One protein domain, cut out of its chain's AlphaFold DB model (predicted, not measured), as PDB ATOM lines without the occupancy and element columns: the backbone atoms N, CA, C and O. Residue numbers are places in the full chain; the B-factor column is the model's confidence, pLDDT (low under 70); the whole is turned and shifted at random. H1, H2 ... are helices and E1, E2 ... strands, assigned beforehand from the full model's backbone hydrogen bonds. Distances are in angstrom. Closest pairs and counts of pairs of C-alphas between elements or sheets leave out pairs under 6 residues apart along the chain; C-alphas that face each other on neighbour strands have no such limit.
ATOM      1  N   VAL A  29      21.163 -25.332 -37.152       96.44
ATOM      2  CA  VAL A  29      21.066 -26.713 -36.687       96.44
ATOM      3  C   VAL A  29      21.891 -27.635 -37.572       96.44
ATOM      4  O   VAL A  29      22.189 -27.314 -38.725       96.44
ATOM      5  N   SER A  30      22.220 -28.801 -37.024       96.06
ATOM      6  CA  SER A  30      22.731 -29.937 -37.785       96.06
ATOM      7  C   SER A  30      21.625 -30.982 -37.899       96.06
ATOM      8  O   SER A  30      21.060 -31.367 -36.877       96.06
ATOM      9  N   ILE A  31      21.300 -31.421 -39.115       94.19
ATOM     10  CA  ILE A  31      20.283 -32.456 -39.362       94.19
ATOM     11  C   ILE A  31      20.944 -33.582 -40.145       94.19
ATOM     12  O   ILE A  31      21.372 -33.380 -41.283       94.19
ATOM     13  N   GLU A  32      21.050 -34.758 -39.534       91.56
ATOM     14  CA  GLU A  32      21.572 -35.947 -40.204       91.56
ATOM     15  C   GLU A  32      20.542 -36.475 -41.211       91.56
ATOM     16  O   GLU A  32      19.366 -36.660 -40.879       91.56
ATOM     17  N   GLY A  33      20.986 -36.685 -42.450       84.62
ATOM     18  CA  GLY A  33      20.190 -37.283 -43.511       84.62
ATOM     19  C   GLY A  33      19.875 -38.750 -43.226       84.62
ATOM     20  O   GLY A  33      20.604 -39.436 -42.516       84.62
ATOM     21  N   ILE A  34      18.796 -39.255 -43.824       79.38
ATOM     22  CA  ILE A  34      18.292 -40.616 -43.568       79.38
ATOM     23  C   ILE A  34      19.312 -41.695 -43.977       79.38
ATOM     24  O   ILE A  34      19.320 -42.787 -43.415       79.38
ATOM     25  N   ASP A  35      20.193 -41.399 -44.936       79.25
ATOM     26  CA  ASP A  35      21.243 -42.320 -45.375       79.25
ATOM     27  C   ASP A  35      22.492 -42.327 -44.470       79.25
ATOM     28  O   ASP A  35      23.393 -43.140 -44.695       79.25
ATOM     29  N   GLY A  36      22.563 -41.432 -43.474       78.56
ATOM     30  CA  GLY A  36      23.702 -41.259 -42.566       78.56
ATOM     31  C   GLY A  36      24.981 -40.751 -43.240       78.56
ATOM     32  O   GLY A  36      26.054 -40.760 -42.640       78.56
ATOM     33  N   ARG A  37      24.924 -40.346 -44.517       78.88
ATOM     34  CA  ARG A  37      26.113 -39.939 -45.292       78.88
ATOM     35  C   ARG A  37      26.287 -38.435 -45.350       78.88
ATOM     36  O   ARG A  37      27.373 -37.965 -45.693       78.88
ATOM     37  N   ARG A  38      25.217 -37.680 -45.107       84.62
ATOM     38  CA  ARG A  38      25.200 -36.224 -45.237       84.62
ATOM     39  C   ARG A  38      24.519 -35.600 -44.039       84.62
ATOM     40  O   ARG A  38      23.461 -36.050 -43.616       84.62
ATOM     41  N   THR A  39      25.106 -34.510 -43.571       91.44
ATOM     42  CA  THR A  39      24.533 -33.674 -42.524       91.44
ATOM     43  C   THR A  39      24.290 -32.296 -43.104       91.44
ATOM     44  O   THR A  39      25.194 -31.661 -43.651       91.44
ATOM     45  N   TYR A  40      23.045 -31.843 -43.024       92.69
ATOM     46  CA  TYR A  40      22.701 -30.463 -43.317       92.69
ATOM     47  C   TYR A  40      23.166 -29.570 -42.166       92.69
ATOM     48  O   TYR A  40      22.918 -29.905 -41.012       92.69
ATOM     49  N   HIS A  41      23.775 -28.426 -42.485       95.06
ATOM     50  CA  HIS A  41      24.111 -27.375 -41.526       95.06
ATOM     51  C   HIS A  41      23.508 -26.047 -41.989       95.06
ATOM     52  O   HIS A  41      23.829 -25.566 -43.079       95.06
ATOM     53  N   GLY A  42      22.635 -25.452 -41.181       95.81
ATOM     54  CA  GLY A  42      22.032 -24.157 -41.493       95.81
ATOM     55  C   GLY A  42      20.734 -23.902 -40.741       95.81
ATOM     56  O   GLY A  42      20.429 -24.581 -39.766       95.81
ATOM     57  N   ARG A  43      19.976 -22.892 -41.179       96.75
ATOM     58  CA  ARG A  43      18.730 -22.475 -40.522       96.75
ATOM     59  C   ARG A  43      17.675 -23.577 -40.566       96.75
ATOM     60  O   ARG A  43      17.373 -24.096 -41.641       96.75
ATOM     61  N   LEU A  44      17.078 -23.877 -39.414       97.19
ATOM     62  CA  LEU A  44      16.026 -24.886 -39.321       97.19
ATOM     63  C   LEU A  44      14.788 -24.476 -40.119       97.19
ATOM     64  O   LEU A  44      14.287 -25.265 -40.917       97.19
ATOM     65  N   TRP A  45      14.291 -23.260 -39.893       97.88
ATOM     66  CA  TRP A  45      13.019 -22.812 -40.442       97.88
ATOM     67  C   TRP A  45      13.192 -22.192 -41.821       97.88
ATOM     68  O   TRP A  45      14.100 -21.395 -42.076       97.88
ATOM     69  N   ASN A  46      12.310 -22.569 -42.732       96.94
ATOM     70  CA  ASN A  46      12.185 -22.071 -44.090       96.94
ATOM     71  C   ASN A  46      10.771 -21.516 -44.268       96.94
ATOM     72  O   ASN A  46       9.806 -22.020 -43.692       96.94
ATOM     73  N   ARG A  47      10.656 -20.485 -45.107       97.31
ATOM     74  CA  ARG A  47       9.374 -20.003 -45.624       97.31
ATOM     75  C   ARG A  47       8.892 -21.010 -46.667       97.31
ATOM     76  O   ARG A  47       9.200 -20.874 -47.852       97.31
ATOM     77  N   SER A  48       8.261 -22.084 -46.198       97.50
ATOM     78  CA  SER A  48       7.843 -23.191 -47.055       97.50
ATOM     79  C   SER A  48       6.542 -22.833 -47.754       97.50
ATOM     80  O   SER A  48       5.586 -22.399 -47.114       97.50
ATOM     81  N   HIS A  49       6.526 -22.982 -49.072       96.88
ATOM     82  CA  HIS A  49       5.355 -22.670 -49.874       96.88
ATOM     83  C   HIS A  49       4.347 -23.817 -49.824       96.88
ATOM     84  O   HIS A  49       4.713 -24.981 -49.957       96.88
ATOM     85  N   LEU A  50       3.062 -23.486 -49.715       98.00
ATOM     86  CA  LEU A  50       1.976 -24.441 -49.936       98.00
ATOM     87  C   LEU A  50       1.847 -24.755 -51.432       98.00
ATOM     88  O   LEU A  50       1.783 -25.917 -51.827       98.00
ATOM     89  N   VAL A  51       1.876 -23.722 -52.278       96.75
ATOM     90  CA  VAL A  51       2.050 -23.846 -53.731       96.75
ATOM     91  C   VAL A  51       3.352 -23.159 -54.116       96.75
ATOM     92  O   VAL A  51       3.502 -21.958 -53.893       96.75
ATOM     93  N   ALA A  52       4.295 -23.897 -54.696       93.56
ATOM     94  CA  ALA A  52       5.593 -23.353 -55.081       93.56
ATOM     95  C   ALA A  52       5.475 -22.161 -56.040       93.56
ATOM     96  O   ALA A  52       4.640 -22.175 -56.949       93.56
ATOM     97  N   TRP A  53       6.395 -21.199 -55.933       90.25
ATOM     98  CA  TRP A  53       6.550 -20.121 -56.920       90.25
ATOM     99  C   TRP A  53       6.633 -20.662 -58.354       90.25
ATOM    100  O   TRP A  53       5.921 -20.222 -59.250       90.25
ATOM    101  N   SER A  54       7.419 -21.724 -58.552       89.69
ATOM    102  CA  SER A  54       7.559 -22.396 -59.849       89.69
ATOM    103  C   SER A  54       6.253 -22.965 -60.413       89.69
ATOM    104  O   SER A  54       6.189 -23.236 -61.603       89.69
ATOM    105  N   LEU A  55       5.224 -23.161 -59.583       92.06
ATOM    106  CA  LEU A  55       3.885 -23.612 -59.981       92.06
ATOM    107  C   LEU A  55       2.867 -22.455 -60.035       92.06
ATOM    108  O   LEU A  55       1.670 -22.686 -60.188       92.06
ATOM    109  N   GLY A  56       3.331 -21.207 -59.917       90.50
ATOM    110  CA  GLY A  56       2.502 -20.002 -59.901       90.50
ATOM    111  C   GLY A  56       1.946 -19.622 -58.530       90.50
ATOM    112  O   GLY A  56       1.009 -18.827 -58.462       90.50
ATOM    113  N   GLY A  57       2.483 -20.185 -57.446       93.00
ATOM    114  CA  GLY A  57       2.120 -19.780 -56.092       93.00
ATOM    115  C   GLY A  57       2.586 -18.364 -55.756       93.00
ATOM    116  O   GLY A  57       3.599 -17.890 -56.264       93.00
ATOM    117  N   SER A  58       1.841 -17.676 -54.892       93.38
ATOM    118  CA  SER A  58       2.171 -16.318 -54.450       93.38
ATOM    119  C   SER A  58       3.245 -16.305 -53.363       93.38
ATOM    120  O   SER A  58       3.348 -17.246 -52.580       93.38
ATOM    121  N   MET A  59       3.939 -15.178 -53.225       92.62
ATOM    122  CA  MET A  59       4.907 -14.922 -52.144       92.62
ATOM    123  C   MET A  59       4.271 -14.371 -50.858       92.62
ATOM    124  O   MET A  59       4.961 -14.089 -49.878       92.62
ATOM    125  N   GLU A  60       2.947 -14.205 -50.870       95.38
ATOM    126  CA  GLU A  60       2.150 -13.710 -49.751       95.38
ATOM    127  C   GLU A  60       2.109 -14.704 -48.593       95.38
ATOM    128  O   GLU A  60       2.009 -15.912 -48.808       95.38
ATOM    129  N   ALA A  61       2.053 -14.186 -47.364       95.44
ATOM    130  CA  ALA A  61       2.032 -14.976 -46.131       95.44
ATOM    131  C   ALA A  61       0.938 -16.066 -46.107       95.44
ATOM    132  O   ALA A  61       1.123 -17.106 -45.488       95.44
ATOM    133  N   ALA A  62      -0.180 -15.866 -46.815       95.81
ATOM    134  CA  ALA A  62      -1.265 -16.845 -46.919       95.81
ATOM    135  C   ALA A  62      -0.897 -18.130 -47.695       95.81
ATOM    136  O   ALA A  62      -1.603 -19.128 -47.579       95.81
ATOM    137  N   ASN A  63       0.177 -18.115 -48.491       97.56
ATOM    138  CA  ASN A  63       0.686 -19.275 -49.232       97.56
ATOM    139  C   ASN A  63       1.957 -19.865 -48.593       97.56
ATOM    140  O   ASN A  63       2.589 -20.743 -49.178       97.56
ATOM    141  N   ILE A  64       2.353 -19.379 -47.417       98.00
ATOM    142  CA  ILE A  64       3.603 -19.744 -46.758       98.00
ATOM    143  C   ILE A  64       3.291 -20.301 -45.368       98.00
ATOM    144  O   ILE A  64       2.399 -19.814 -44.676       98.00
ATOM    145  N   VAL A  65       4.049 -21.303 -44.935       98.38
ATOM    146  CA  VAL A  65       4.050 -21.798 -43.553       98.38
ATOM    147  C   VAL A  65       5.485 -21.877 -43.020       98.38
ATOM    148  O   VAL A  65       6.421 -22.047 -43.811       98.38
ATOM    149  N   PRO A  66       5.705 -21.770 -41.695       98.38
ATOM    150  CA  PRO A  66       6.985 -22.137 -41.105       98.38
ATOM    151  C   PRO A  66       7.198 -23.643 -41.287       98.38
ATOM    152  O   PRO A  66       6.527 -24.463 -40.661       98.38
ATOM    153  N   GLY A  67       8.109 -24.006 -42.184       98.19
ATOM    154  CA  GLY A  67       8.479 -25.391 -42.460       98.19
ATOM    155  C   GLY A  67       9.921 -25.648 -42.054       98.19
ATOM    156  O   GLY A  67      10.776 -24.785 -42.255       98.19
ATOM    157  N   THR A  68      10.234 -26.815 -41.504       98.06
ATOM    158  CA  THR A  68      11.634 -27.224 -41.347       98.06
ATOM    159  C   THR A  68      12.308 -27.331 -42.716       98.06
ATOM    160  O   THR A  68      11.660 -27.526 -43.748       98.06
ATOM    161  N   ARG A  69      13.641 -27.252 -42.753       95.38
ATOM    162  CA  ARG A  69      14.415 -27.463 -43.983       95.38
ATOM    163  C   ARG A  69      14.047 -28.782 -44.672       95.38
ATOM    164  O   ARG A  69      13.882 -28.813 -45.890       95.38
ATOM    165  N   THR A  70      13.887 -29.839 -43.882       95.44
ATOM    166  CA  THR A  70      13.508 -31.187 -44.318       95.44
ATOM    167  C   THR A  70      12.060 -31.277 -44.786       95.44
ATOM    168  O   THR A  70      11.790 -31.960 -45.769       95.44
ATOM    169  N   GLN A  71      11.128 -30.560 -44.156       97.75
ATOM    170  CA  GLN A  71       9.751 -30.460 -44.646       97.75
ATOM    171  C   GLN A  71       9.690 -29.739 -45.991       97.75
ATOM    172  O   GLN A  71       8.943 -30.152 -46.872       97.75
ATOM    173  N   ASN A  72      10.500 -28.698 -46.170       96.38
ATOM    174  CA  ASN A  72      10.500 -27.910 -47.392       96.38
ATOM    175  C   ASN A  72      11.076 -28.702 -48.581       96.38
ATOM    176  O   ASN A  72      10.449 -28.776 -49.632       96.38
ATOM    177  N   ILE A  73      12.256 -29.315 -48.424       92.62
ATOM    178  CA  ILE A  73      12.996 -29.912 -49.557       92.62
ATOM    179  C   ILE A  73      13.651 -31.277 -49.271       92.62
ATOM    180  O   ILE A  73      14.477 -31.744 -50.056       92.62
ATOM    181  N   GLY A  74      13.340 -31.916 -48.145       90.75
ATOM    182  CA  GLY A  74      13.976 -33.172 -47.749       90.75
ATOM    183  C   GLY A  74      15.473 -33.016 -47.469       90.75
ATOM    184  O   GLY A  74      15.904 -32.069 -46.812       90.75
ATOM    185  N   ASP A  75      16.270 -33.963 -47.967       83.06
ATOM    186  CA  ASP A  75      17.730 -33.997 -47.812       83.06
ATOM    187  C   ASP A  75      18.489 -33.206 -48.896       83.06
ATOM    188  O   ASP A  75      19.720 -33.136 -48.867       83.06
ATOM    189  N   ASN A  76      17.766 -32.589 -49.842       74.50
ATOM    190  CA  ASN A  76      18.316 -31.873 -50.996       74.50
ATOM    191  C   ASN A  76      19.222 -32.740 -51.903       74.50
ATOM    192  O   ASN A  76      20.066 -32.214 -52.632       74.50
ATOM    193  N   VAL A  77      19.075 -34.068 -51.845       74.81
ATOM    194  CA  VAL A  77      19.742 -35.049 -52.720       74.81
ATOM    195  C   VAL A  77      18.747 -35.630 -53.707       74.81
ATOM    196  O   VAL A  77      19.030 -35.725 -54.899       74.81
ATOM    197  N   SER A  78      17.583 -35.997 -53.185       74.25
ATOM    198  CA  SER A  78      16.407 -36.388 -53.948       74.25
ATOM    199  C   SER A  78      15.240 -35.485 -53.545       74.25
ATOM    200  O   SER A  78      15.243 -34.975 -52.421       74.25
ATOM    201  N   PRO A  79      14.261 -35.234 -54.435       78.19
ATOM    202  CA  PRO A  79      13.081 -34.462 -54.070       78.19
ATOM    203  C   PRO A  79      12.359 -35.132 -52.895       78.19
ATOM    204  O   PRO A  79      11.723 -36.171 -53.051       78.19
ATOM    205  N   GLY A  80      12.495 -34.543 -51.710       89.19
ATOM    206  CA  GLY A  80      11.783 -34.919 -50.495       89.19
ATOM    207  C   GLY A  80      11.040 -33.713 -49.934       89.19
ATOM    208  O   GLY A  80      11.151 -32.601 -50.456       89.19
ATOM    209  N   GLY A  81      10.268 -33.914 -48.869       95.50
ATOM    210  CA  GLY A  81       9.432 -32.838 -48.342       95.50
ATOM    211  C   GLY A  81       8.362 -32.397 -49.355       95.50
ATOM    212  O   GLY A  81       7.880 -33.205 -50.148       95.50
ATOM    213  N   MET A  82       8.039 -31.101 -49.369       97.19
ATOM    214  CA  MET A  82       7.193 -30.473 -50.399       97.19
ATOM    215  C   MET A  82       7.836 -30.561 -51.787       97.19
ATOM    216  O   MET A  82       7.143 -30.729 -52.789       97.19
ATOM    217  N   GLY A  83       9.171 -30.524 -51.841       95.31
ATOM    218  CA  GLY A  83       9.941 -30.634 -53.074       95.31
ATOM    219  C   GLY A  83       9.594 -31.865 -53.918       95.31
ATOM    220  O   GLY A  83       9.657 -31.770 -55.139       95.31
ATOM    221  N   TYR A  84       9.175 -32.980 -53.304       96.19
ATOM    222  CA  TYR A  84       8.727 -34.184 -54.021       96.19
ATOM    223  C   TYR A  84       7.523 -33.913 -54.934       96.19
ATOM    224  O   TYR A  84       7.603 -34.092 -56.151       96.19
ATOM    225  N   THR A  85       6.414 -33.440 -54.364       96.38
ATOM    226  CA  THR A  85       5.174 -33.203 -55.117       96.38
ATOM    227  C   THR A  85       5.300 -32.018 -56.065       96.38
ATOM    228  O   THR A  85       4.703 -32.015 -57.142       96.38
ATOM    229  N   GLU A  86       6.111 -31.023 -55.704       95.38
ATOM    230  CA  GLU A  86       6.452 -29.927 -56.606       95.38
ATOM    231  C   GLU A  86       7.225 -30.411 -57.834       95.38
ATOM    232  O   GLU A  86       6.980 -29.935 -58.943       95.38
ATOM    233  N   ASP A  87       8.169 -31.337 -57.657       94.81
ATOM    234  CA  ASP A  87       8.963 -31.870 -58.760       94.81
ATOM    235  C   ASP A  87       8.137 -32.753 -59.697       94.81
ATOM    236  O   ASP A  87       8.244 -32.598 -60.917       94.81
ATOM    237  N   LEU A  88       7.236 -33.575 -59.143       95.44
ATOM    238  CA  LEU A  88       6.235 -34.319 -59.915       95.44
ATOM    239  C   LEU A  88       5.381 -33.385 -60.781       95.44
ATOM    240  O   LEU A  88       5.295 -33.569 -61.997       95.44
ATOM    241  N   ALA A  89       4.792 -32.350 -60.170       95.56
ATOM    242  CA  ALA A  89       3.936 -31.395 -60.870       95.56
ATOM    243  C   ALA A  89       4.684 -30.668 -61.993       95.56
ATOM    244  O   ALA A  89       4.187 -30.580 -63.116       95.56
ATOM    245  N   ARG A  90       5.889 -30.160 -61.705       93.44
ATOM    246  CA  ARG A  90       6.709 -29.441 -62.693       93.44
ATOM    247  C   ARG A  90       7.090 -30.332 -63.862       93.44
ATOM    248  O   ARG A  90       6.853 -29.958 -65.005       93.44
ATOM    249  N   THR A  91       7.631 -31.512 -63.568       94.75
ATOM    250  CA  THR A  91       8.072 -32.463 -64.592       94.75
ATOM    251  C   THR A  91       6.925 -32.826 -65.526       94.75
ATOM    252  O   THR A  91       7.099 -32.828 -66.745       94.75
ATOM    253  N   TRP A  92       5.735 -33.070 -64.973       95.94
ATOM    254  CA  TRP A  92       4.571 -33.396 -65.784       95.94
ATOM    255  C   TRP A  92       4.094 -32.209 -66.634       95.94
ATOM    256  O   TRP A  92       3.838 -32.393 -67.823       95.94
ATOM    257  N   LEU A  93       4.024 -30.990 -66.080       94.06
ATOM    258  CA  LEU A  93       3.619 -29.785 -66.828       94.06
ATOM    259  C   LEU A  93       4.594 -29.435 -67.961       94.06
ATOM    260  O   LEU A  93       4.160 -29.005 -69.031       94.06
ATOM    261  N   ASP A  94       5.897 -29.643 -67.752       92.62
ATOM    262  CA  ASP A  94       6.924 -29.412 -68.774       92.62
ATOM    263  C   ASP A  94       6.793 -30.404 -69.945       92.62
ATOM    264  O   ASP A  94       7.015 -30.043 -71.103       92.62
ATOM    265  N   GLN A  95       6.388 -31.646 -69.661       95.12
ATOM    266  CA  GLN A  95       6.151 -32.691 -70.665       95.12
ATOM    267  C   GLN A  95       4.774 -32.575 -71.337       95.12
ATOM    268  O   GLN A  95       4.609 -33.019 -72.475       95.12
ATOM    269  N   ASN A  96       3.802 -31.946 -70.670       94.12
ATOM    270  CA  ASN A  96       2.414 -31.831 -71.112       94.12
ATOM    271  C   ASN A  96       1.997 -30.353 -71.216       94.12
ATOM    272  O   ASN A  96       1.191 -29.872 -70.421       94.12
ATOM    273  N   PRO A  97       2.471 -29.607 -72.231       89.62
ATOM    274  CA  PRO A  97       2.285 -28.153 -72.320       89.62
ATOM    275  C   PRO A  97       0.831 -27.697 -72.536       89.62
ATOM    276  O   PRO A  97       0.566 -26.492 -72.563       89.62
ATOM    277  N   GLN A  98      -0.095 -28.627 -72.777       91.50
ATOM    278  CA  GLN A  98      -1.542 -28.396 -72.868       91.50
ATOM    279  C   GLN A  98      -2.324 -29.145 -71.779       91.50
ATOM    280  O   GLN A  98      -3.547 -29.034 -71.736       91.50
ATOM    281  N   GLY A  99      -1.631 -29.914 -70.937       91.69
ATOM    282  CA  GLY A  99      -2.231 -30.676 -69.858       91.69
ATOM    283  C   GLY A  99      -2.575 -29.793 -68.664       91.69
ATOM    284  O   GLY A  99      -2.017 -28.709 -68.466       91.69
ATOM    285  N   MET A 100      -3.510 -30.271 -67.855       93.31
ATOM    286  CA  MET A 100      -3.920 -29.655 -66.604       93.31
ATOM    287  C   MET A 100      -3.671 -30.606 -65.434       93.31
ATOM    288  O   MET A 100      -3.890 -31.810 -65.531       93.31
ATOM    289  N   LEU A 101      -3.284 -30.043 -64.290       95.50
ATOM    290  CA  LEU A 101      -3.273 -30.763 -63.023       95.50
ATOM    291  C   LEU A 101      -3.999 -29.981 -61.930       95.50
ATOM    292  O   LEU A 101      -4.058 -28.746 -61.935       95.50
ATOM    293  N   TRP A 102      -4.554 -30.718 -60.979       97.12
ATOM    294  CA  TRP A 102      -5.081 -30.213 -59.725       97.12
ATOM    295  C   TRP A 102      -4.027 -30.411 -58.645       97.12
ATOM    296  O   TRP A 102      -3.518 -31.512 -58.463       97.12
ATOM    297  N   TYR A 103      -3.726 -29.331 -57.930       97.38
ATOM    298  CA  TYR A 103      -2.814 -29.320 -56.793       97.38
ATOM    299  C   TYR A 103      -3.507 -28.637 -55.613       97.38
ATOM    300  O   TYR A 103      -4.085 -27.549 -55.774       97.38
ATOM    301  N   ALA A 104      -3.471 -29.269 -54.443       97.94
ATOM    302  CA  ALA A 104      -3.954 -28.701 -53.191       97.94
ATOM    303  C   ALA A 104      -2.993 -29.058 -52.056       97.94
ATOM    304  O   ALA A 104      -2.690 -30.226 -51.853       97.94
ATOM    305  N   ALA A 105      -2.544 -28.054 -51.306       98.56
ATOM    306  CA  ALA A 105      -1.717 -28.228 -50.122       98.56
ATOM    307  C   ALA A 105      -2.499 -27.758 -48.892       98.56
ATOM    308  O   ALA A 105      -2.911 -26.600 -48.813       98.56
ATOM    309  N   THR A 106      -2.723 -28.673 -47.954       98.62
ATOM    310  CA  THR A 106      -3.541 -28.463 -46.758       98.62
ATOM    311  C   THR A 106      -2.665 -28.606 -45.515       98.62
ATOM    312  O   THR A 106      -2.328 -29.735 -45.143       98.62
ATOM    313  N   PRO A 107      -2.259 -27.498 -44.872       98.62
ATOM    314  CA  PRO A 107      -1.528 -27.559 -43.613       98.62
ATOM    315  C   PRO A 107      -2.417 -28.116 -42.491       98.62
ATOM    316  O   PRO A 107      -3.591 -27.765 -42.377       98.62
ATOM    317  N   ILE A 108      -1.849 -28.996 -41.670       98.62
ATOM    318  CA  ILE A 108      -2.522 -29.674 -40.559       98.62
ATOM    319  C   ILE A 108      -1.970 -29.131 -39.245       98.62
ATOM    320  O   ILE A 108      -0.791 -29.308 -38.944       98.62
ATOM    321  N   TYR A 109      -2.837 -28.501 -38.458       98.50
ATOM    322  CA  TYR A 109      -2.522 -27.932 -37.146       98.50
ATOM    323  C   TYR A 109      -3.145 -28.776 -36.032       98.50
ATOM    324  O   TYR A 109      -4.162 -29.442 -36.251       98.50
ATOM    325  N   GLN A 110      -2.561 -28.736 -34.833       98.38
ATOM    326  CA  GLN A 110      -3.139 -29.352 -33.643       98.38
ATOM    327  C   GLN A 110      -3.539 -28.273 -32.631       98.38
ATOM    328  O   GLN A 110      -2.699 -27.527 -32.142       98.38
ATOM    329  N   GLY A 111      -4.825 -28.216 -32.273       97.12
ATOM    330  CA  GLY A 111      -5.325 -27.226 -31.315       97.12
ATOM    331  C   GLY A 111      -5.060 -25.793 -31.783       97.12
ATOM    332  O   GLY A 111      -5.378 -25.455 -32.920       97.12
ATOM    333  N   ASP A 112      -4.461 -24.987 -30.906       96.19
ATOM    334  CA  ASP A 112      -4.169 -23.567 -31.139       96.19
ATOM    335  C   ASP A 112      -2.743 -23.319 -31.678       96.19
ATOM    336  O   ASP A 112      -2.218 -22.208 -31.595       96.19
ATOM    337  N   GLU A 113      -2.078 -24.352 -32.205       98.31
ATOM    338  CA  GLU A 113      -0.748 -24.218 -32.802       98.31
ATOM    339  C   GLU A 113      -0.752 -23.306 -34.029       98.31
ATOM    340  O   GLU A 113      -1.619 -23.394 -34.898       98.31
ATOM    341  N   THR A 114       0.276 -22.465 -34.136       97.25
ATOM    342  CA  THR A 114       0.450 -21.554 -35.278       97.25
ATOM    343  C   THR A 114       1.371 -22.104 -36.363       97.25
ATOM    344  O   THR A 114       1.442 -21.537 -37.452       97.25
ATOM    345  N   ILE A 115       2.060 -23.213 -36.091       98.62
ATOM    346  CA  ILE A 115       2.932 -23.918 -37.029       98.62
ATOM    347  C   ILE A 115       2.296 -25.278 -37.337       98.62
ATOM    348  O   ILE A 115       1.916 -25.992 -36.410       98.62
ATOM    349  N   PRO A 116       2.160 -25.678 -38.612       98.62
ATOM    350  CA  PRO A 116       1.534 -26.954 -38.933       98.62
ATOM    351  C   PRO A 116       2.445 -28.128 -38.565       98.62
ATOM    352  O   PRO A 116       3.656 -28.070 -38.764       98.62
ATOM    353  N   ARG A 117       1.857 -29.237 -38.111       98.62
ATOM    354  CA  ARG A 117       2.551 -30.517 -37.870       98.62
ATOM    355  C   ARG A 117       2.942 -31.219 -39.167       98.62
ATOM    356  O   ARG A 117       3.925 -31.958 -39.217       98.62
ATOM    357  N   ALA A 118       2.148 -31.020 -40.210       98.69
ATOM    358  CA  ALA A 118       2.361 -31.590 -41.529       98.69
ATOM    359  C   ALA A 118       1.585 -30.796 -42.585       98.69
ATOM    360  O   ALA A 118       0.708 -29.996 -42.258       98.69
ATOM    361  N   VAL A 119       1.865 -31.064 -43.855       98.88
ATOM    362  CA  VAL A 119       1.064 -30.599 -44.990       98.88
ATOM    363  C   VAL A 119       0.609 -31.819 -45.779       98.88
ATOM    364  O   VAL A 119       1.425 -32.660 -46.146       98.88
ATOM    365  N   VAL A 120      -0.693 -31.932 -46.034       98.81
ATOM    366  CA  VAL A 120      -1.229 -32.913 -46.984       98.81
ATOM    367  C   VAL A 120      -1.225 -32.283 -48.366       98.81
ATOM    368  O   VAL A 120      -1.847 -31.238 -48.557       98.81
ATOM    369  N   VAL A 121      -0.553 -32.914 -49.319       98.69
ATOM    370  CA  VAL A 121      -0.553 -32.503 -50.720       98.69
ATOM    371  C   VAL A 121      -1.339 -33.509 -51.545       98.69
ATOM    372  O   VAL A 121      -0.978 -34.680 -51.608       98.69
ATOM    373  N   ASP A 122      -2.398 -33.035 -52.189       98.56
ATOM    374  CA  ASP A 122      -3.145 -33.766 -53.207       98.56
ATOM    375  C   ASP A 122      -2.699 -33.290 -54.592       98.56
ATOM    376  O   ASP A 122      -2.762 -32.089 -54.884       98.56
ATOM    377  N   ILE A 123      -2.276 -34.222 -55.447       97.94
ATOM    378  CA  ILE A 123      -1.900 -33.965 -56.840       97.94
ATOM    379  C   ILE A 123      -2.612 -34.945 -57.770       97.94
ATOM    380  O   ILE A 123      -2.580 -36.154 -57.567       97.94
ATOM    381  N   ARG A 124      -3.245 -34.415 -58.817       98.06
ATOM    382  CA  ARG A 124      -3.893 -35.226 -59.849       98.06
ATOM    383  C   ARG A 124      -3.751 -34.592 -61.222       98.06
ATOM    384  O   ARG A 124      -4.008 -33.400 -61.351       98.06
ATOM    385  N   THR A 125      -3.404 -35.361 -62.243       97.69
ATOM    386  CA  THR A 125      -3.353 -34.894 -63.639       97.69
ATOM    387  C   THR A 125      -4.646 -35.224 -64.387       97.69
ATOM    388  O   THR A 125      -5.413 -36.105 -63.987       97.69
ATOM    389  N   ASP A 126      -4.935 -34.489 -65.460       96.62
ATOM    390  CA  ASP A 126      -6.128 -34.685 -66.297       96.62
ATOM    391  C   ASP A 126      -6.132 -36.008 -67.070       96.62
ATOM    392  O   ASP A 126      -7.194 -36.606 -67.252       96.62
ATOM    393  N   ASP A 127      -4.954 -36.494 -67.446       96.31
ATOM    394  CA  ASP A 127      -4.731 -37.803 -68.057       96.31
ATOM    395  C   ASP A 127      -4.722 -38.966 -67.045       96.31
ATOM    396  O   ASP A 127      -4.711 -40.130 -67.446       96.31
ATOM    397  N   GLY A 128      -4.746 -38.666 -65.741       97.38
ATOM    398  CA  GLY A 128      -4.719 -39.650 -64.656       97.38
ATOM    399  C   GLY A 128      -3.383 -40.373 -64.459       97.38
ATOM    400  O   GLY A 128      -3.343 -41.346 -63.710       97.38
ATOM    401  N   SER A 129      -2.300 -39.935 -65.111       97.81
ATOM    402  CA  SER A 129      -0.956 -40.502 -64.920       97.81
ATOM    403  C   SER A 129      -0.372 -40.227 -63.528       97.81
ATOM    404  O   SER A 129       0.465 -41.001 -63.064       97.81
ATOM    405  N   ILE A 130      -0.844 -39.176 -62.849       98.00
ATOM    406  CA  ILE A 130      -0.587 -38.894 -61.434       98.00
ATOM    407  C   ILE A 130      -1.940 -38.765 -60.715       98.00
ATOM    408  O   ILE A 130      -2.800 -37.998 -61.151       98.00
ATOM    409  N   ASP A 131      -2.119 -39.490 -59.609       98.06
ATOM    410  CA  ASP A 131      -3.259 -39.380 -58.679       98.06
ATOM    411  C   ASP A 131      -2.779 -39.790 -57.277       98.06
ATOM    412  O   ASP A 131      -2.850 -40.955 -56.882       98.06
ATOM    413  N   GLU A 132      -2.181 -38.838 -56.558       98.06
ATOM    414  CA  GLU A 132      -1.478 -39.086 -55.300       98.06
ATOM    415  C   GLU A 132      -1.930 -38.146 -54.178       98.06
ATOM    416  O   GLU A 132      -2.219 -36.963 -54.385       98.06
ATOM    417  N   ARG A 133      -1.908 -38.685 -52.954       98.44
ATOM    418  CA  ARG A 133      -2.024 -37.941 -51.700       98.44
ATOM    419  C   ARG A 133      -0.776 -38.187 -50.862       98.44
ATOM    420  O   ARG A 133      -0.528 -39.316 -50.442       98.44
ATOM    421  N   VAL A 134      -0.037 -37.126 -50.564       98.44
ATOM    422  CA  VAL A 134       1.240 -37.178 -49.844       98.44
ATOM    423  C   VAL A 134       1.125 -36.426 -48.523       98.44
ATOM    424  O   VAL A 134       0.714 -35.270 -48.493       98.44
ATOM    425  N   LEU A 135       1.497 -37.071 -47.416       98.44
ATOM    426  CA  LEU A 135       1.617 -36.422 -46.109       98.44
ATOM    427  C   LEU A 135       3.075 -36.015 -45.877       98.44
ATOM    428  O   LEU A 135       3.945 -36.870 -45.717       98.44
ATOM    429  N   VAL A 136       3.331 -34.712 -45.835       98.44
ATOM    430  CA  VAL A 136       4.663 -34.136 -45.651       98.44
ATOM    431  C   VAL A 136       4.826 -33.670 -44.206       98.44
ATOM    432  O   VAL A 136       4.238 -32.667 -43.805       98.44
ATOM    433  N   TYR A 137       5.623 -34.389 -43.416       98.19
ATOM    434  CA  TYR A 137       5.841 -34.070 -42.002       98.19
ATOM    435  C   TYR A 137       6.700 -32.820 -41.803       98.19
ATOM    436  O   TYR A 137       7.741 -32.661 -42.442       98.19
ATOM    437  N   ASN A 138       6.293 -31.964 -40.862       98.38
ATOM    438  CA  ASN A 138       7.034 -30.770 -40.470       98.38
ATOM    439  C   ASN A 138       8.051 -31.044 -39.361       98.38
ATOM    440  O   ASN A 138       8.021 -30.440 -38.299       98.38
ATOM    441  N   THR A 139       8.940 -32.001 -39.607       97.06
ATOM    442  CA  THR A 139       9.883 -32.533 -38.615       97.06
ATOM    443  C   THR A 139      11.319 -32.345 -39.068       97.06
ATOM    444  O   THR A 139      11.575 -32.217 -40.267       97.06
ATOM    445  N   ALA A 140      12.268 -32.390 -38.137       95.94
ATOM    446  CA  ALA A 140      13.697 -32.432 -38.421       95.94
ATOM    447  C   ALA A 140      14.358 -33.521 -37.567       95.94
ATOM    448  O   ALA A 140      14.129 -33.589 -36.364       95.94
ATOM    449  N   ASN A 141      15.155 -34.388 -38.195       94.31
ATOM    450  CA  ASN A 141      15.806 -35.500 -37.502       94.31
ATOM    451  C   ASN A 141      16.723 -34.983 -36.377       94.31
ATOM    452  O   ASN A 141      17.568 -34.124 -36.634       94.31
ATOM    453  N   GLY A 142      16.548 -35.500 -35.158       95.19
ATOM    454  CA  GLY A 142      17.294 -35.080 -33.964       95.19
ATOM    455  C   GLY A 142      16.777 -33.814 -33.266       95.19
ATOM    456  O   GLY A 142      17.457 -33.316 -32.371       95.19
ATOM    457  N   TRP A 143      15.610 -33.287 -33.656       97.50
ATOM    458  CA  TRP A 143      15.051 -32.059 -33.087       97.50
ATOM    459  C   TRP A 143      13.588 -32.221 -32.675       97.50
ATOM    460  O   TRP A 143      12.742 -32.596 -33.490       97.50
ATOM    461  N   ASP A 144      13.297 -31.837 -31.436       97.81
ATOM    462  CA  ASP A 144      11.945 -31.607 -30.942       97.81
ATOM    463  C   ASP A 144      11.522 -30.167 -31.230       97.81
ATOM    464  O   ASP A 144      12.308 -29.224 -31.091       97.81
ATOM    465  N   ILE A 145      10.260 -30.004 -31.628       98.12
ATOM    466  CA  ILE A 145       9.690 -28.736 -32.082       98.12
ATOM    467  C   ILE A 145       8.463 -28.398 -31.236       98.12
ATOM    468  O   ILE A 145       7.518 -29.188 -31.169       98.12
ATOM    469  N   ASP A 146       8.454 -27.200 -30.652       97.62
ATOM    470  CA  ASP A 146       7.240 -26.565 -30.147       97.62
ATOM    471  C   ASP A 146       6.525 -25.876 -31.318       97.62
ATOM    472  O   ASP A 146       7.001 -24.887 -31.871       97.62
ATOM    473  N   TYR A 147       5.375 -26.408 -31.730       98.31
ATOM    474  CA  TYR A 147       4.623 -25.903 -32.884       98.31
ATOM    475  C   TYR A 147       3.726 -24.699 -32.545       98.31
ATOM    476  O   TYR A 147       3.134 -24.084 -33.439       98.31
ATOM    477  N   ALA A 148       3.625 -24.323 -31.270       97.25
ATOM    478  CA  ALA A 148       2.976 -23.086 -30.864       97.25
ATOM    479  C   ALA A 148       3.943 -21.896 -30.949       97.25
ATOM    480  O   ALA A 148       3.519 -20.808 -31.332       97.25
ATOM    481  N   THR A 149       5.230 -22.090 -30.630       96.00
ATOM    482  CA  THR A 149       6.214 -20.988 -30.571       96.00
ATOM    483  C   THR A 149       7.281 -21.023 -31.667       96.00
ATOM    484  O   THR A 149       7.855 -19.984 -32.001       96.00
ATOM    485  N   GLY A 150       7.558 -22.200 -32.227       96.69
ATOM    486  CA  GLY A 150       8.678 -22.444 -33.134       96.69
ATOM    487  C   GLY A 150      10.025 -22.642 -32.442       96.69
ATOM    488  O   GLY A 150      11.050 -22.726 -33.130       96.69
ATOM    489  N   ASP A 151      10.041 -22.705 -31.109       96.88
ATOM    490  CA  ASP A 151      11.233 -23.058 -30.347       96.88
ATOM    491  C   ASP A 151      11.589 -24.531 -30.567       96.88
ATOM    492  O   ASP A 151      10.725 -25.382 -30.793       96.88
ATOM    493  N   VAL A 152      12.887 -24.829 -30.504       96.81
ATOM    494  CA  VAL A 152      13.410 -26.177 -30.739       96.81
ATOM    495  C   VAL A 152      14.491 -26.555 -29.747       96.81
ATOM    496  O   VAL A 152      15.246 -25.705 -29.268       96.81
ATOM    497  N   GLN A 153      14.597 -27.853 -29.495       96.44
ATOM    498  CA  GLN A 153      15.652 -28.454 -28.690       96.44
ATOM    499  C   GLN A 153      16.102 -29.773 -29.319       96.44
ATOM    500  O   GLN A 153      15.362 -30.383 -30.089       96.44
ATOM    501  N   ALA A 154      17.324 -30.200 -29.012       94.44
ATOM    502  CA  ALA A 154      17.777 -31.526 -29.413       94.44
ATOM    503  C   ALA A 154      16.920 -32.599 -28.719       94.44
ATOM    504  O   ALA A 154      16.629 -32.454 -27.528       94.44
ATOM    505  N   ALA A 155      16.519 -33.618 -29.482       89.19
ATOM    506  CA  ALA A 155      15.755 -34.772 -29.000       89.19
ATOM    507  C   ALA A 155      16.640 -35.810 -28.284       89.19
ATOM    508  O   ALA A 155      17.857 -35.869 -28.589       89.19
TER     509      ALA A 155
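AT A GLANCE: This is residues 29 to 155 of the 155 residues of the protein "DNA/RNA non-specific endonuclease" of Collinsella sp. CAG:398 (UniProt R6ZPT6). Three long antiparallel strands, E5, E6 and E7, make a narrow sheet with the long helix H2 running lengthwise over one of its faces, and this pair of layers follows the longest axis. Near the end of H2 where it begins, the short helix H1 packs on H2 and on the hairpin of E3 and E4, and beyond it two small separate hairpins, E1 with E2 and E8 with E9, lie toward one end of the whole. The printed part has 127 residues with two named helices and nine named strands, in the order E1 E2 E3 E4 H1 H2 E5 E6 E7 E8 E9; the class is mixed, helices and strands. The largest sheet has the order E5, E6, E7, antiparallel throughout. The whole is compact, with a radius of gyration of the C-alphas of 15.2 A, and spans 47 by 37 by 23 A.

IN THESE COORDINATES: The printed part opens with strand E1, residues 29 to 32, whose first C-alpha, of Val 29, is at (21.066, -26.713, -36.687). E2 is residues 39 to 43, 12.8 A long. E3 is residues 45 to 49 and E4 residues 64 to 68, each 12.2 A long. Helix H1 is residues 69 to 73, and helix H2 is residues 82 to 95, 20.4 A from its first C-alpha at (7.193, -30.473, -50.399) to its last. Strands E5, residues 101 to 108, E6, residues 118 to 125, and E7, residues 131 to 137, are 22.5 A, 23.1 A and 19.7 A long. The short strands E8, residues 143 to 145, and E9, residues 152 to 154, come last; C-alpha 154 is at (17.777, -31.526, -29.413).

HOW THE PARTS SIT: E5, E6 and E7 form a meander, each strand the antiparallel neighbour of the one before, and E5 and E7 are its edge strands. N 104 and O 122 are 2.9 A apart in the hairpin E5 and E6, and N 121 and O 134 are 2.8 A apart in the hairpin E6 and E7, within hydrogen-bond range. H2 is on one face of this sheet, an arrangement of two layers, at a height over the sheet of 10.1 A. It lies over E6 and only just over E5, where 3 of its 14 C-alphas fall, and runs along the strands, at 11 degrees to E6 on the local plane. The closest C-alphas of H2 and E6, those of Thr 85 and Val 121, are 7.3 A apart. H1 only grazes the sheet, with its residues 70 to 72. H1 and H2 touch, H2 with residues 82 to 84 alone; the closest C-alphas, of Ile 73 and Gly 83, are 4.7 A apart. The closest C-alphas of E3 and H1, those of Ser 48 and Asn 72, are 5.4 A apart. In the hairpin E3 and E4, N 46 and O 67 are 2.7 A apart. E2 runs on into E3 across a break of 1 residue, at 83 degrees. In the hairpin E1 and E2, N 29 and O 42 are 2.8 A apart, and in the hairpin E8 and E9, N 144 and O 153 are 2.9 A apart. E1 and E8 are only just apart, their closest C-alphas 8.2 A from each other. In H1 and H2 every O i to N i+4 pair is within hydrogen-bond range.

THE WHOLE: The two C-alphas farthest apart, those of Gln 98 and Ala 154, are 47.7 A from each other. The printed part has no cut and ends at residue 155, the chain's last. The link from E3 to E4, residues 50 to 63, is long. The mean pLDDT of the printed part is 94.6, and no printed residue is under 70.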